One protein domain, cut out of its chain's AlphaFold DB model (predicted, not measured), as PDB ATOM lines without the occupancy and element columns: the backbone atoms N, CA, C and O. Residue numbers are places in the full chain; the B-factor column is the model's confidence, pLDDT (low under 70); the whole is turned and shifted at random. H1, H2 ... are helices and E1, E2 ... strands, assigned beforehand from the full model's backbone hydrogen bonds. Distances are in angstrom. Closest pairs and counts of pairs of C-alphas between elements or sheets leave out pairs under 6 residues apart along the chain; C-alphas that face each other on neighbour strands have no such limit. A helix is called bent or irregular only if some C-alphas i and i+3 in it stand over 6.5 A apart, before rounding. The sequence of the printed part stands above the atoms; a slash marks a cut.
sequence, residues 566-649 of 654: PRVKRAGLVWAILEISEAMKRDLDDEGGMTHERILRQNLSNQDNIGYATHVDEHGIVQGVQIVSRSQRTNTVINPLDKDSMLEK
ATOM      1  N   PRO A 566      19.611 -21.113 -10.004       82.81
ATOM      2  CA  PRO A 566      20.438 -22.288  -9.702       82.81
ATOM      3  C   PRO A 566      21.038 -22.278  -8.292       82.81
ATOM      4  O   PRO A 566      21.262 -23.338  -7.706       82.81
ATOM      5  N   ARG A 567      21.288 -21.079  -7.751       80.56
ATOM      6  CA  ARG A 567      21.875 -20.872  -6.423       80.56
ATOM      7  C   ARG A 567      20.958 -21.401  -5.319       80.56
ATOM      8  O   ARG A 567      21.408 -22.172  -4.479       80.56
ATOM      9  N   VAL A 568      19.660 -21.102  -5.406       79.75
ATOM     10  CA  VAL A 568      18.643 -21.552  -4.439       79.75
ATOM     11  C   VAL A 568      18.461 -23.070  -4.505       79.75
ATOM     12  O   VAL A 568      18.363 -23.733  -3.477       79.75
ATOM     13  N   LYS A 569      18.538 -23.671  -5.704       77.94
ATOM     14  CA  LYS A 569      18.466 -25.138  -5.864       77.94
ATOM     15  C   LYS A 569      19.585 -25.890  -5.132       77.94
ATOM     16  O   LYS A 569      19.409 -27.069  -4.830       77.94
ATOM     17  N   ARG A 570      20.732 -25.242  -4.896       79.94
ATOM     18  CA  ARG A 570      21.904 -25.828  -4.222       79.94
ATOM     19  C   ARG A 570      22.050 -25.382  -2.768       79.94
ATOM     20  O   ARG A 570      23.017 -25.793  -2.131       79.94
ATOM     21  N   ALA A 571      21.123 -24.582  -2.241       77.94
ATOM     22  CA  ALA A 571      21.158 -24.141  -0.855       77.94
ATOM     23  C   ALA A 571      21.024 -25.355   0.082       77.94
ATOM     24  O   ALA A 571      19.947 -25.915   0.294       77.94
ATOM     25  N   GLY A 572      22.167 -25.821   0.590       82.69
ATOM     26  CA  GLY A 572      22.235 -26.862   1.607       82.69
ATOM     27  C   GLY A 572      21.784 -26.342   2.972       82.69
ATOM     28  O   GLY A 572      21.527 -25.156   3.152       82.69
ATOM     29  N   LEU A 573      21.748 -27.232   3.968       84.56
ATOM     30  CA  LEU A 573      21.356 -26.876   5.339       84.56
ATOM     31  C   LEU A 573      22.274 -25.787   5.905       84.56
ATOM     32  O   LEU A 573      21.801 -24.825   6.489       84.56
ATOM     33  N   VAL A 574      23.580 -25.924   5.668       89.31
ATOM     34  CA  VAL A 574      24.596 -24.951   6.090       89.31
ATOM     35  C   VAL A 574      24.328 -23.577   5.486       89.31
ATOM     36  O   VAL A 574      24.456 -22.572   6.171       89.31
ATOM     37  N   TRP A 575      23.910 -23.524   4.223       87.44
ATOM     38  CA  TRP A 575      23.632 -22.254   3.565       87.44
ATOM     39  C   TRP A 575      22.370 -21.600   4.132       87.44
ATOM     40  O   TRP A 575      22.406 -20.425   4.468       87.44
ATOM     41  N   ALA A 576      21.317 -22.387   4.374       87.12
ATOM     42  CA  ALA A 576      20.120 -21.915   5.067       87.12
ATOM     43  C   ALA A 576      20.429 -21.382   6.482       87.12
ATOM     44  O   ALA A 576      19.876 -20.358   6.870       87.12
ATOM     45  N   ILE A 577      21.334 -22.035   7.234       90.62
ATOM     46  CA  ILE A 577      21.829 -21.546   8.538       90.62
ATOM     47  C   ILE A 577      22.539 -20.199   8.378       90.62
ATOM     48  O   ILE A 577      22.279 -19.276   9.144       90.62
ATOM     49  N   LEU A 578      23.444 -20.086   7.405       92.38
ATOM     50  CA  LEU A 578      24.199 -18.856   7.189       92.38
ATOM     51  C   LEU A 578      23.267 -17.703   6.808       92.38
ATOM     52  O   LEU A 578      23.325 -16.660   7.453       92.38
ATOM     53  N   GLU A 579      22.356 -17.911   5.858       90.12
ATOM     54  CA  GLU A 579      21.404 -16.880   5.435       90.12
ATOM     55  C   GLU A 579      20.488 -16.428   6.571       90.12
ATOM     56  O   GLU A 579      20.293 -15.226   6.751       90.12
ATOM     57  N   ILE A 580      19.941 -17.359   7.367       91.00
ATOM     58  CA  ILE A 580      19.096 -16.960   8.495       91.00
ATOM     59  C   ILE A 580      19.903 -16.270   9.588       91.00
ATOM     60  O   ILE A 580      19.423 -15.295  10.153       91.00
ATOM     61  N   SER A 581      21.124 -16.729   9.876       92.00
ATOM     62  CA  SER A 581      21.977 -16.091  10.884       92.00
ATOM     63  C   SER A 581      22.352 -14.666  10.478       92.00
ATOM     64  O   SER A 581      22.365 -13.765  11.313       92.00
ATOM     65  N   GLU A 582      22.588 -14.444   9.186       92.50
ATOM     66  CA  GLU A 582      22.897 -13.135   8.629       92.50
ATOM     67  C   GLU A 582      21.666 -12.217   8.655       92.50
ATOM     68  O   GLU A 582      21.776 -11.060   9.056       92.50
ATOM     69  N   ALA A 583      20.488 -12.739   8.300       91.69
ATOM     70  CA  ALA A 583      19.225 -12.012   8.399       91.69
ATOM     71  C   ALA A 583      18.901 -11.629   9.855       91.69
ATOM     72  O   ALA A 583      18.638 -10.465  10.143       91.69
ATOM     73  N   MET A 584      19.036 -12.574  10.791       92.25
ATOM     74  CA  MET A 584      18.855 -12.322  12.222       92.25
ATOM     75  C   MET A 584      19.829 -11.269  12.743       92.25
ATOM     76  O   MET A 584      19.420 -10.388  13.491       92.25
ATOM     77  N   LYS A 585      21.106 -11.334  12.341       92.12
ATOM     78  CA  LYS A 585      22.113 -10.346  12.743       92.12
ATOM     79  C   LYS A 585      21.746  -8.938  12.270       92.12
ATOM     80  O   LYS A 585      21.924  -7.998  13.033       92.12
ATOM     81  N   ARG A 586      21.232  -8.790  11.044       90.12
ATOM     82  CA  ARG A 586      20.777  -7.488  10.524       90.12
ATOM     83  C   ARG A 586      19.576  -6.938  11.276       90.12
ATOM     84  O   ARG A 586      19.496  -5.733  11.462       90.12
ATOM     85  N   ASP A 587      18.647  -7.804  11.665       90.88
ATOM     86  CA  ASP A 587      17.394  -7.379  12.297       90.88
ATOM     87  C   ASP A 587      17.528  -7.116  13.805       90.88
ATOM     88  O   ASP A 587      16.636  -6.517  14.405       90.88
ATOM     89  N   LEU A 588      18.600  -7.595  14.442       90.44
ATOM     90  CA  LEU A 588      18.808  -7.480  15.888       90.44
ATOM     91  C   LEU A 588      19.672  -6.285  16.317       90.44
ATOM     92  O   LEU A 588      19.855  -6.115  17.522       90.44
ATOM     93  N   ASP A 589      20.150  -5.469  15.370       82.31
ATOM     94  CA  ASP A 589      21.145  -4.403  15.564       82.31
ATOM     95  C   ASP A 589      22.431  -4.879  16.292       82.31
ATOM     96  O   ASP A 589      22.519  -5.982  16.844       82.31
ATOM     97  N   ASP A 590      23.492  -4.064  16.285       79.75
ATOM     98  CA  ASP A 590      24.796  -4.437  16.872       79.75
ATOM     99  C   ASP A 590      24.740  -4.703  18.397       79.75
ATOM    100  O   ASP A 590      25.655  -5.306  18.963       79.75
ATOM    101  N   GLU A 591      23.648  -4.329  19.075       78.00
ATOM    102  CA  GLU A 591      23.444  -4.569  20.512       78.00
ATOM    103  C   GLU A 591      22.969  -6.000  20.847       78.00
ATOM    104  O   GLU A 591      22.999  -6.415  22.011       78.00
ATOM    105  N   GLY A 592      22.572  -6.803  19.851       67.25
ATOM    106  CA  GLY A 592      21.966  -8.124  20.066       67.25
ATOM    107  C   GLY A 592      22.876  -9.180  20.716       67.25
ATOM    108  O   GLY A 592      22.375 -10.156  21.282       67.25
ATOM    109  N   GLY A 593      24.200  -8.989  20.692       71.56
ATOM    110  CA  GLY A 593      25.199 -10.006  21.055       71.56
ATOM    111  C   GLY A 593      25.221 -10.472  22.520       71.56
ATOM    112  O   GLY A 593      25.828 -11.503  22.800       71.56
ATOM    113  N   MET A 594      24.567  -9.764  23.453       70.12
ATOM    114  CA  MET A 594      24.563 -10.111  24.891       70.12
ATOM    115  C   MET A 594      23.168 -10.340  25.496       70.12
ATOM    116  O   MET A 594      23.021 -10.402  26.719       70.12
ATOM    117  N   THR A 595      22.123 -10.476  24.679       79.62
ATOM    118  CA  THR A 595      20.762 -10.667  25.207       79.62
ATOM    119  C   THR A 595      20.453 -12.131  25.534       79.62
ATOM    120  O   THR A 595      20.843 -13.058  24.828       79.62
ATOM    121  N   HIS A 596      19.731 -12.360  26.636       90.56
ATOM    122  CA  HIS A 596      19.274 -13.695  27.035       90.56
ATOM    123  C   HIS A 596      18.313 -14.273  25.977       90.56
ATOM    124  O   HIS A 596      17.458 -13.546  25.472       90.56
ATOM    125  N   GLU A 597      18.367 -15.586  25.704       89.50
ATOM    126  CA  GLU A 597      17.552 -16.252  24.661       89.50
ATOM    127  C   GLU A 597      16.055 -15.885  24.700       89.50
ATOM    128  O   GLU A 597      15.425 -15.726  23.659       89.50
ATOM    129  N   ARG A 598      15.462 -15.704  25.888       89.81
ATOM    130  CA  ARG A 598      14.048 -15.324  26.019       89.81
ATOM    131  C   ARG A 598      13.756 -13.939  25.432       89.81
ATOM    132  O   ARG A 598      12.737 -13.775  24.769       89.81
ATOM    133  N   ILE A 599      14.650 -12.977  25.658       90.69
ATOM    134  CA  ILE A 599      14.561 -11.622  25.098       90.69
ATOM    135  C   ILE A 599      14.818 -11.685  23.594       90.69
ATOM    136  O   ILE A 599      14.066 -11.098  22.827       90.69
ATOM    137  N   LEU A 600      15.808 -12.474  23.166       90.44
ATOM    138  CA  LEU A 600      16.104 -12.699  21.752       90.44
ATOM    139  C   LEU A 600      14.885 -13.252  21.001       90.44
ATOM    140  O   LEU A 600      14.493 -12.713  19.971       90.44
ATOM    141  N   ARG A 601      14.232 -14.288  21.544       89.56
ATOM    142  CA  ARG A 601      12.998 -14.859  20.986       89.56
ATOM    143  C   ARG A 601      11.857 -13.852  20.972       89.56
ATOM    144  O   ARG A 601      11.141 -13.787  19.982       89.56
ATOM    145  N   GLN A 602      11.697 -13.065  22.035       90.38
ATOM    146  CA  GLN A 602      10.669 -12.028  22.093       90.38
ATOM    147  C   GLN A 602      10.907 -10.948  21.028       90.38
ATOM    148  O   GLN A 602       9.982 -10.607  20.292       90.38
ATOM    149  N   ASN A 603      12.147 -10.485  20.872       90.25
ATOM    150  CA  ASN A 603      12.530  -9.524  19.840       90.25
ATOM    151  C   ASN A 603      12.292 -10.102  18.441       90.25
ATOM    152  O   ASN A 603      11.606  -9.477  17.643       90.25
ATOM    153  N   LEU A 604      12.741 -11.332  18.173       90.12
ATOM    154  CA  LEU A 604      12.508 -12.023  16.900       90.12
ATOM    155  C   LEU A 604      11.026 -12.305  16.619       90.12
ATOM    156  O   LEU A 604      10.631 -12.361  15.458       90.12
ATOM    157  N   SER A 605      10.202 -12.491  17.655       88.81
ATOM    158  CA  SER A 605       8.750 -12.652  17.503       88.81
ATOM    159  C   SER A 605       8.039 -11.336  17.183       88.81
ATOM    160  O   SER A 605       6.987 -11.355  16.548       88.81
ATOM    161  N   ASN A 606       8.631 -10.212  17.600       90.69
ATOM    162  CA  ASN A 606       8.157  -8.865  17.291       90.69
ATOM    163  C   ASN A 606       8.662  -8.367  15.930       90.69
ATOM    164  O   ASN A 606       8.081  -7.428  15.390       90.69
ATOM    165  N   GLN A 607       9.729  -8.967  15.389       89.44
ATOM    166  CA  GLN A 607      10.238  -8.619  14.070       89.44
ATOM    167  C   GLN A 607       9.225  -8.946  12.977       89.44
ATOM    168  O   GLN A 607       8.444  -9.901  13.054       89.44
ATOM    169  N   ASP A 608       9.283  -8.139  11.923       85.56
ATOM    170  CA  ASP A 608       8.514  -8.385  10.721       85.56
ATOM    171  C   ASP A 608       8.863  -9.751  10.125       85.56
ATOM    172  O   ASP A 608       9.953 -10.301  10.260       85.56
ATOM    173  N   ASN A 609       7.885 -10.322   9.440       90.25
ATOM    174  CA  ASN A 609       8.064 -11.602   8.778       90.25
ATOM    175  C   ASN A 609       9.218 -11.564   7.759       90.25
ATOM    176  O   ASN A 609       9.370 -10.591   7.017       90.25
ATOM    177  N   ILE A 610       9.937 -12.677   7.640       90.94
ATOM    178  CA  ILE A 610      11.010 -12.853   6.666       90.94
ATOM    179  C   ILE A 610      10.485 -13.300   5.303       90.94
ATOM    180  O   ILE A 610       9.478 -14.012   5.185       90.94
ATOM    181  N   GLY A 611      11.206 -12.886   4.267       89.44
ATOM    182  CA  GLY A 611      11.048 -13.340   2.892       89.44
ATOM    183  C   GLY A 611      12.376 -13.234   2.149       89.44
ATOM    184  O   GLY A 611      13.399 -12.895   2.734       89.44
ATOM    185  N   TYR A 612      12.370 -13.516   0.852       88.50
ATOM    186  CA  TYR A 612      13.565 -13.353   0.028       88.50
ATOM    187  C   TYR A 612      13.531 -12.048  -0.766       88.50
ATOM    188  O   TYR A 612      12.505 -11.701  -1.351       88.50
ATOM    189  N   ALA A 613      14.652 -11.344  -0.847       87.12
ATOM    190  CA  ALA A 613      14.866 -10.261  -1.798       87.12
ATOM    191  C   ALA A 613      15.949 -10.649  -2.802       87.12
ATOM    192  O   ALA A 613      16.949 -11.284  -2.465       87.12
ATOM    193  N   THR A 614      15.728 -10.271  -4.055       87.44
ATOM    194  CA  THR A 614      16.735 -10.338  -5.110       87.44
ATOM    195  C   THR A 614      17.529  -9.041  -5.092       87.44
ATOM    196  O   THR A 614      16.945  -7.971  -5.250       87.44
ATOM    197  N   HIS A 615      18.845  -9.128  -4.922       87.12
ATOM    198  CA  HIS A 615      19.734  -7.994  -5.131       87.12
ATOM    199  C   HIS A 615      19.972  -7.848  -6.632       87.12
ATOM    200  O   HIS A 615      20.567  -8.731  -7.259       87.12
ATOM    201  N   VAL A 616      19.459  -6.764  -7.203       87.50
ATOM    202  CA  VAL A 616      19.626  -6.416  -8.613       87.50
ATOM    203  C   VAL A 616      20.706  -5.345  -8.692       87.50
ATOM    204  O   VAL A 616      20.653  -4.380  -7.935       87.50
ATOM    205  N   ASP A 617      21.704  -5.531  -9.547       87.94
ATOM    206  CA  ASP A 617      22.708  -4.493  -9.775       87.94
ATOM    207  C   ASP A 617      22.192  -3.350 -10.656       87.94
ATOM    208  O   ASP A 617      21.069  -3.382 -11.165       87.94
ATOM    209  N   GLU A 618      23.032  -2.333 -10.853       91.75
ATOM    210  CA  GLU A 618      22.735  -1.169 -11.698       91.75
ATOM    211  C   GLU A 618      22.355  -1.548 -13.143       91.75
ATOM    212  O   GLU A 618      21.702  -0.769 -13.835       91.75
ATOM    213  N   HIS A 619      22.712  -2.756 -13.595       89.88
ATOM    214  CA  HIS A 619      22.434  -3.260 -14.940       89.88
ATOM    215  C   HIS A 619      21.153  -4.103 -15.017       89.88
ATOM    216  O   HIS A 619      20.821  -4.620 -16.087       89.88
ATOM    217  N   GLY A 620      20.418  -4.266 -13.914       85.75
ATOM    218  CA  GLY A 620      19.226  -5.110 -13.888       85.75
ATOM    219  C   GLY A 620      19.528  -6.606 -13.733       85.75
ATOM    220  O   GLY A 620      18.614  -7.425 -13.861       85.75
ATOM    221  N   ILE A 621      20.781  -6.989 -13.465       84.88
ATOM    222  CA  ILE A 621      21.188  -8.387 -13.306       84.88
ATOM    223  C   ILE A 621      21.052  -8.778 -11.834       84.88
ATOM    224  O   ILE A 621      21.534  -8.105 -10.925       84.88
ATOM    225  N   VAL A 622      20.387  -9.905 -11.580       83.94
ATOM    226  CA  VAL A 622      20.234 -10.448 -10.225       83.94
ATOM    227  C   VAL A 622      21.570 -11.036  -9.762       83.94
ATOM    228  O   VAL A 622      21.939 -12.140 -10.164       83.94
ATOM    229  N   GLN A 623      22.289 -10.315  -8.902       87.75
ATOM    230  CA  GLN A 623      23.583 -10.745  -8.353       87.75
ATOM    231  C   GLN A 623      23.438 -11.745  -7.199       87.75
ATOM    232  O   GLN A 623      24.309 -12.591  -6.961       87.75
ATOM    233  N   GLY A 624      22.323 -11.683  -6.472       86.25
ATOM    234  CA  GLY A 624      22.110 -12.509  -5.293       86.25
ATOM    235  C   GLY A 624      20.654 -12.594  -4.877       86.25
ATOM    236  O   GLY A 624      19.833 -11.751  -5.222       86.25
ATOM    237  N   VAL A 625      20.352 -13.643  -4.123       87.94
ATOM    238  CA  VAL A 625      19.093 -13.807  -3.405       87.94
ATOM    239  C   VAL A 625      19.466 -13.864  -1.935       87.94
ATOM    240  O   VAL A 625      20.416 -14.567  -1.595       87.94
ATOM    241  N   GLN A 626      18.772 -13.100  -1.104       90.06
ATOM    242  CA  GLN A 626      19.047 -13.015   0.323       90.06
ATOM    243  C   GLN A 626      17.747 -12.990   1.119       90.06
ATOM    244  O   GLN A 626      16.749 -12.414   0.680       90.06
ATOM    245  N   ILE A 627      17.758 -13.609   2.297       90.00
ATOM    246  CA  ILE A 627      16.665 -13.503   3.263       90.00
ATOM    247  C   ILE A 627      16.697 -12.102   3.885       90.00
ATOM    248  O   ILE A 627      17.712 -11.693   4.447       90.00
ATOM    249  N   VAL A 628      15.587 -11.373   3.786       90.44
ATOM    250  CA  VAL A 628      15.418 -10.037   4.372       90.44
ATOM    251  C   VAL A 628      14.097  -9.943   5.128       90.44
ATOM    252  O   VAL A 628      13.105 -10.595   4.773       90.44
ATOM    253  N   SER A 629      14.070  -9.096   6.153       89.06
ATOM    254  CA  SER A 629      12.829  -8.709   6.817       89.06
ATOM    255  C   SER A 629      11.927  -7.909   5.877       89.06
ATOM    256  O   SER A 629      12.387  -7.155   5.010       89.06
ATOM    257  N   ARG A 630      10.609  -8.054   6.041       82.50
ATOM    258  CA  ARG A 630       9.623  -7.339   5.222       82.50
ATOM    259  C   ARG A 630       9.773  -5.819   5.313       82.50
ATOM    260  O   ARG A 630       9.564  -5.161   4.295       82.50
ATOM    261  N   SER A 631      10.158  -5.289   6.474       83.31
ATOM    262  CA  SER A 631      10.388  -3.854   6.689       83.31
ATOM    263  C   SER A 631      11.494  -3.289   5.789       83.31
ATOM    264  O   SER A 631      11.411  -2.151   5.339       83.31
ATOM    265  N   GLN A 632      12.507  -4.095   5.455       80.25
ATOM    266  CA  GLN A 632      13.614  -3.685   4.585       80.25
ATOM    267  C   GLN A 632      13.246  -3.747   3.098       80.25
ATOM    268  O   GLN A 632      13.791  -3.000   2.283       80.25
ATOM    269  N   ARG A 633      12.285  -4.607   2.734       73.12
ATOM    270  CA  ARG A 633      11.878  -4.833   1.339       73.12
ATOM    271  C   ARG A 633      11.269  -3.587   0.699       73.12
ATOM    272  O   ARG A 633      11.455  -3.365  -0.492       73.12
ATOM    273  N   THR A 634      10.566  -2.758   1.470       71.12
ATOM    274  CA  THR A 634       9.964  -1.515   0.957       71.12
ATOM    275  C   THR A 634      10.997  -0.474   0.541       71.12
ATOM    276  O   THR A 634      10.676   0.375  -0.281       71.12
ATOM    277  N   ASN A 635      12.236  -0.565   1.036       62.00
ATOM    278  CA  ASN A 635      13.300   0.385   0.707       62.00
ATOM    279  C   ASN A 635      14.185  -0.077  -0.465       62.00
ATOM    280  O   ASN A 635      14.910   0.734  -1.028       62.00
ATOM    281  N   THR A 636      14.135  -1.362  -0.840       57.94
ATOM    282  CA  THR A 636      14.990  -1.954  -1.890       57.94
ATOM    283  C   THR A 636      14.268  -2.247  -3.202       57.94
ATOM    284  O   THR A 636      14.925  -2.509  -4.208       57.94
ATOM    285  N   VAL A 637      12.934  -2.171  -3.246       51.16
ATOM    286  CA  VAL A 637      12.208  -2.210  -4.522       51.16
ATOM    287  C   VAL A 637      12.330  -0.843  -5.188       51.16
ATOM    288  O   VAL A 637      11.460   0.016  -5.065       51.16
ATOM    289  N   ILE A 638      13.424  -0.654  -5.925       46.91
ATOM    290  CA  ILE A 638      13.465   0.297  -7.034       46.91
ATOM    291  C   ILE A 638      12.404  -0.208  -8.011       46.91
ATOM    292  O   ILE A 638      12.605  -1.225  -8.671       46.91
ATOM    293  N   ASN A 639      11.232   0.426  -8.014       41.16
ATOM    294  CA  ASN A 639      10.130   0.083  -8.903       41.16
ATOM    295  C   ASN A 639      10.665   0.039 -10.349       41.16
ATOM    296  O   ASN A 639      10.966   1.095 -10.905       41.16
ATOM    297  N   PRO A 640      10.736  -1.131 -11.015       46.31
ATOM    298  CA  PRO A 640      11.144  -1.202 -12.421       46.31
ATOM    299  C   PRO A 640      10.094  -0.576 -13.357       46.31
ATOM    300  O   PRO A 640      10.300  -0.499 -14.567       46.31
ATOM    301  N   LEU A 641       8.950  -0.178 -12.789       43.84
ATOM    302  CA  LEU A 641       7.844   0.507 -13.442       43.84
ATOM    303  C   LEU A 641       7.925   2.031 -13.347       43.84
ATOM    304  O   LEU A 641       7.125   2.689 -13.997       43.84
ATOM    305  N   ASP A 642       8.918   2.606 -12.662       44.59
ATOM    306  CA  ASP A 642       9.236   4.030 -12.834       44.59
ATOM    307  C   ASP A 642      10.184   4.243 -14.034       44.59
ATOM    308  O   ASP A 642      11.140   5.013 -14.002       44.59
ATOM    309  N   LYS A 643       9.941   3.495 -15.120       49.69
ATOM    310  CA  LYS A 643      10.570   3.731 -16.428       49.69
ATOM    311  C   LYS A 643      10.042   5.007 -17.086       49.69
ATOM    312  O   LYS A 643      10.714   5.546 -17.963       49.69
ATOM    313  N   ASP A 644       8.896   5.509 -16.635       53.62
ATOM    314  CA  ASP A 644       8.295   6.724 -17.176       53.62
ATOM    315  C   ASP A 644       9.012   7.994 -16.679       53.62
ATOM    316  O   ASP A 644       9.169   8.935 -17.460       53.62
ATOM    317  N   SER A 645       9.599   8.012 -15.471       52.12
ATOM    318  CA  SER A 645      10.389   9.173 -15.008       52.12
ATOM    319  C   SER A 645      11.773   9.313 -15.663       52.12
ATOM    320  O   SER A 645      12.381  10.385 -15.592       52.12
ATOM    321  N   MET A 646      12.273   8.279 -16.356       49.84
ATOM    322  CA  MET A 646      13.499   8.377 -17.165       49.84
ATOM    323  C   MET A 646      13.249   8.787 -18.623       49.84
ATOM    324  O   MET A 646      14.174   9.273 -19.274       49.84
ATOM    325  N   LEU A 647      12.016   8.681 -19.129       54.47
ATOM    326  CA  LEU A 647      11.658   9.178 -20.464       54.47
ATOM    327  C   LEU A 647      11.311  10.677 -20.475       54.47
ATOM    328  O   LEU A 647      11.459  11.325 -21.510       54.47
ATOM    329  N   GLU A 648      10.952  11.272 -19.333       53.78
ATOM    330  CA  GLU A 648      10.558  12.690 -19.270       53.78
ATOM    331  C   GLU A 648      11.741  13.685 -19.199       53.78
ATOM    332  O   GLU A 648      11.560  14.889 -19.364       53.78
ATOM    333  N   LYS A 649      12.990  13.215 -19.049       50.94
ATOM    334  CA  LYS A 649      14.196  14.078 -19.115       50.94
ATOM    335  C   LYS A 649      14.889  14.116 -20.486       50.94
ATOM    336  O   LYS A 649      15.949  14.725 -20.612       50.94
TER     337      LYS A 649
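This is residues 566 to 649 of the 654 residues of an uncharacterized protein of Pestalotiopsis fici (strain W106-1 / CGMCC3.15140) (UniProt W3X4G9). A two-stranded hairpin, E1 and E2, forms the middle of a long, loose model; the longest helix, H2, crosses by E2, and H5 folds back near E1. H3 and H4 lie at one far end, and residues 641 to 649, with H6, stick out at the other. The printed part has 84 residues, with six named helices and two named strands that follow along the chain as H1, H2, H3, H4, E1, E2, H5, H6; the sheet, E1 - E2, is antiparallel and the class is mixed, helices and strands. The whole is loose, with a radius of gyration of the C-alphas of 16.4 A and spans of 54 by 29 by 19 A.

E1, residues 610 to 616, and E2, residues 622 to 629, form a hairpin, antiparallel at 154 degrees, with N 613 and O 626 2.8 A apart, within hydrogen-bond range. E2 bends by 53 degrees at residue 626. The closest C-alphas of E2 and H2, residues 573 to 587, are those of Val 628 and Ala 583, 5.9 A apart. Those of E1 and H5, residues 630 to 636, are Ile 610 and Arg 630, 5.9 A apart. H4, residues 597 to 606, is close to H2 but not clearly touching, about perpendicular at 78 degrees, with the closest C-alphas, Met 584 and Leu 604, 7.9 A apart. Every O i to N i+4 pair is within hydrogen-bond range in H2 and H4, but 0 of 3 in H5, where 3 of 4 O i to N i+3 pairs are.

H2 measures 21.1 A, from C-alpha 573 at (21.356, -26.876, 5.339); E1 and E2 measure 18.7 A each, and C-alpha 629 is at (12.829, -8.709, 6.817). H4 measures 14.0 A and H5 10.4 A; H5 is neither bent nor irregular, but only just: C-alphas 631 and 634 are 6.2 A apart. H1, residues 566 to 569, measures 5.2 A, and its closest C-alpha pair with E2 is Val 568 and Val 625, 7.8 A. H3, residues 590 to 594, measures 9.8 A and is irregular, with C-alphas 591 and 594 7.2 A apart; 0 of 1 O i to N i+4 pairs and 0 of 2 O i to N i+3 pairs are within range. H6, residues 644 to 647, measures 5.3 A.

The C-alphas of His 596 and Lys 649, the two farthest apart, are 54.1 A apart. The printed part has no cut and no long link. The pLDDT is under 70 at residue 592 and residues 635 to 649.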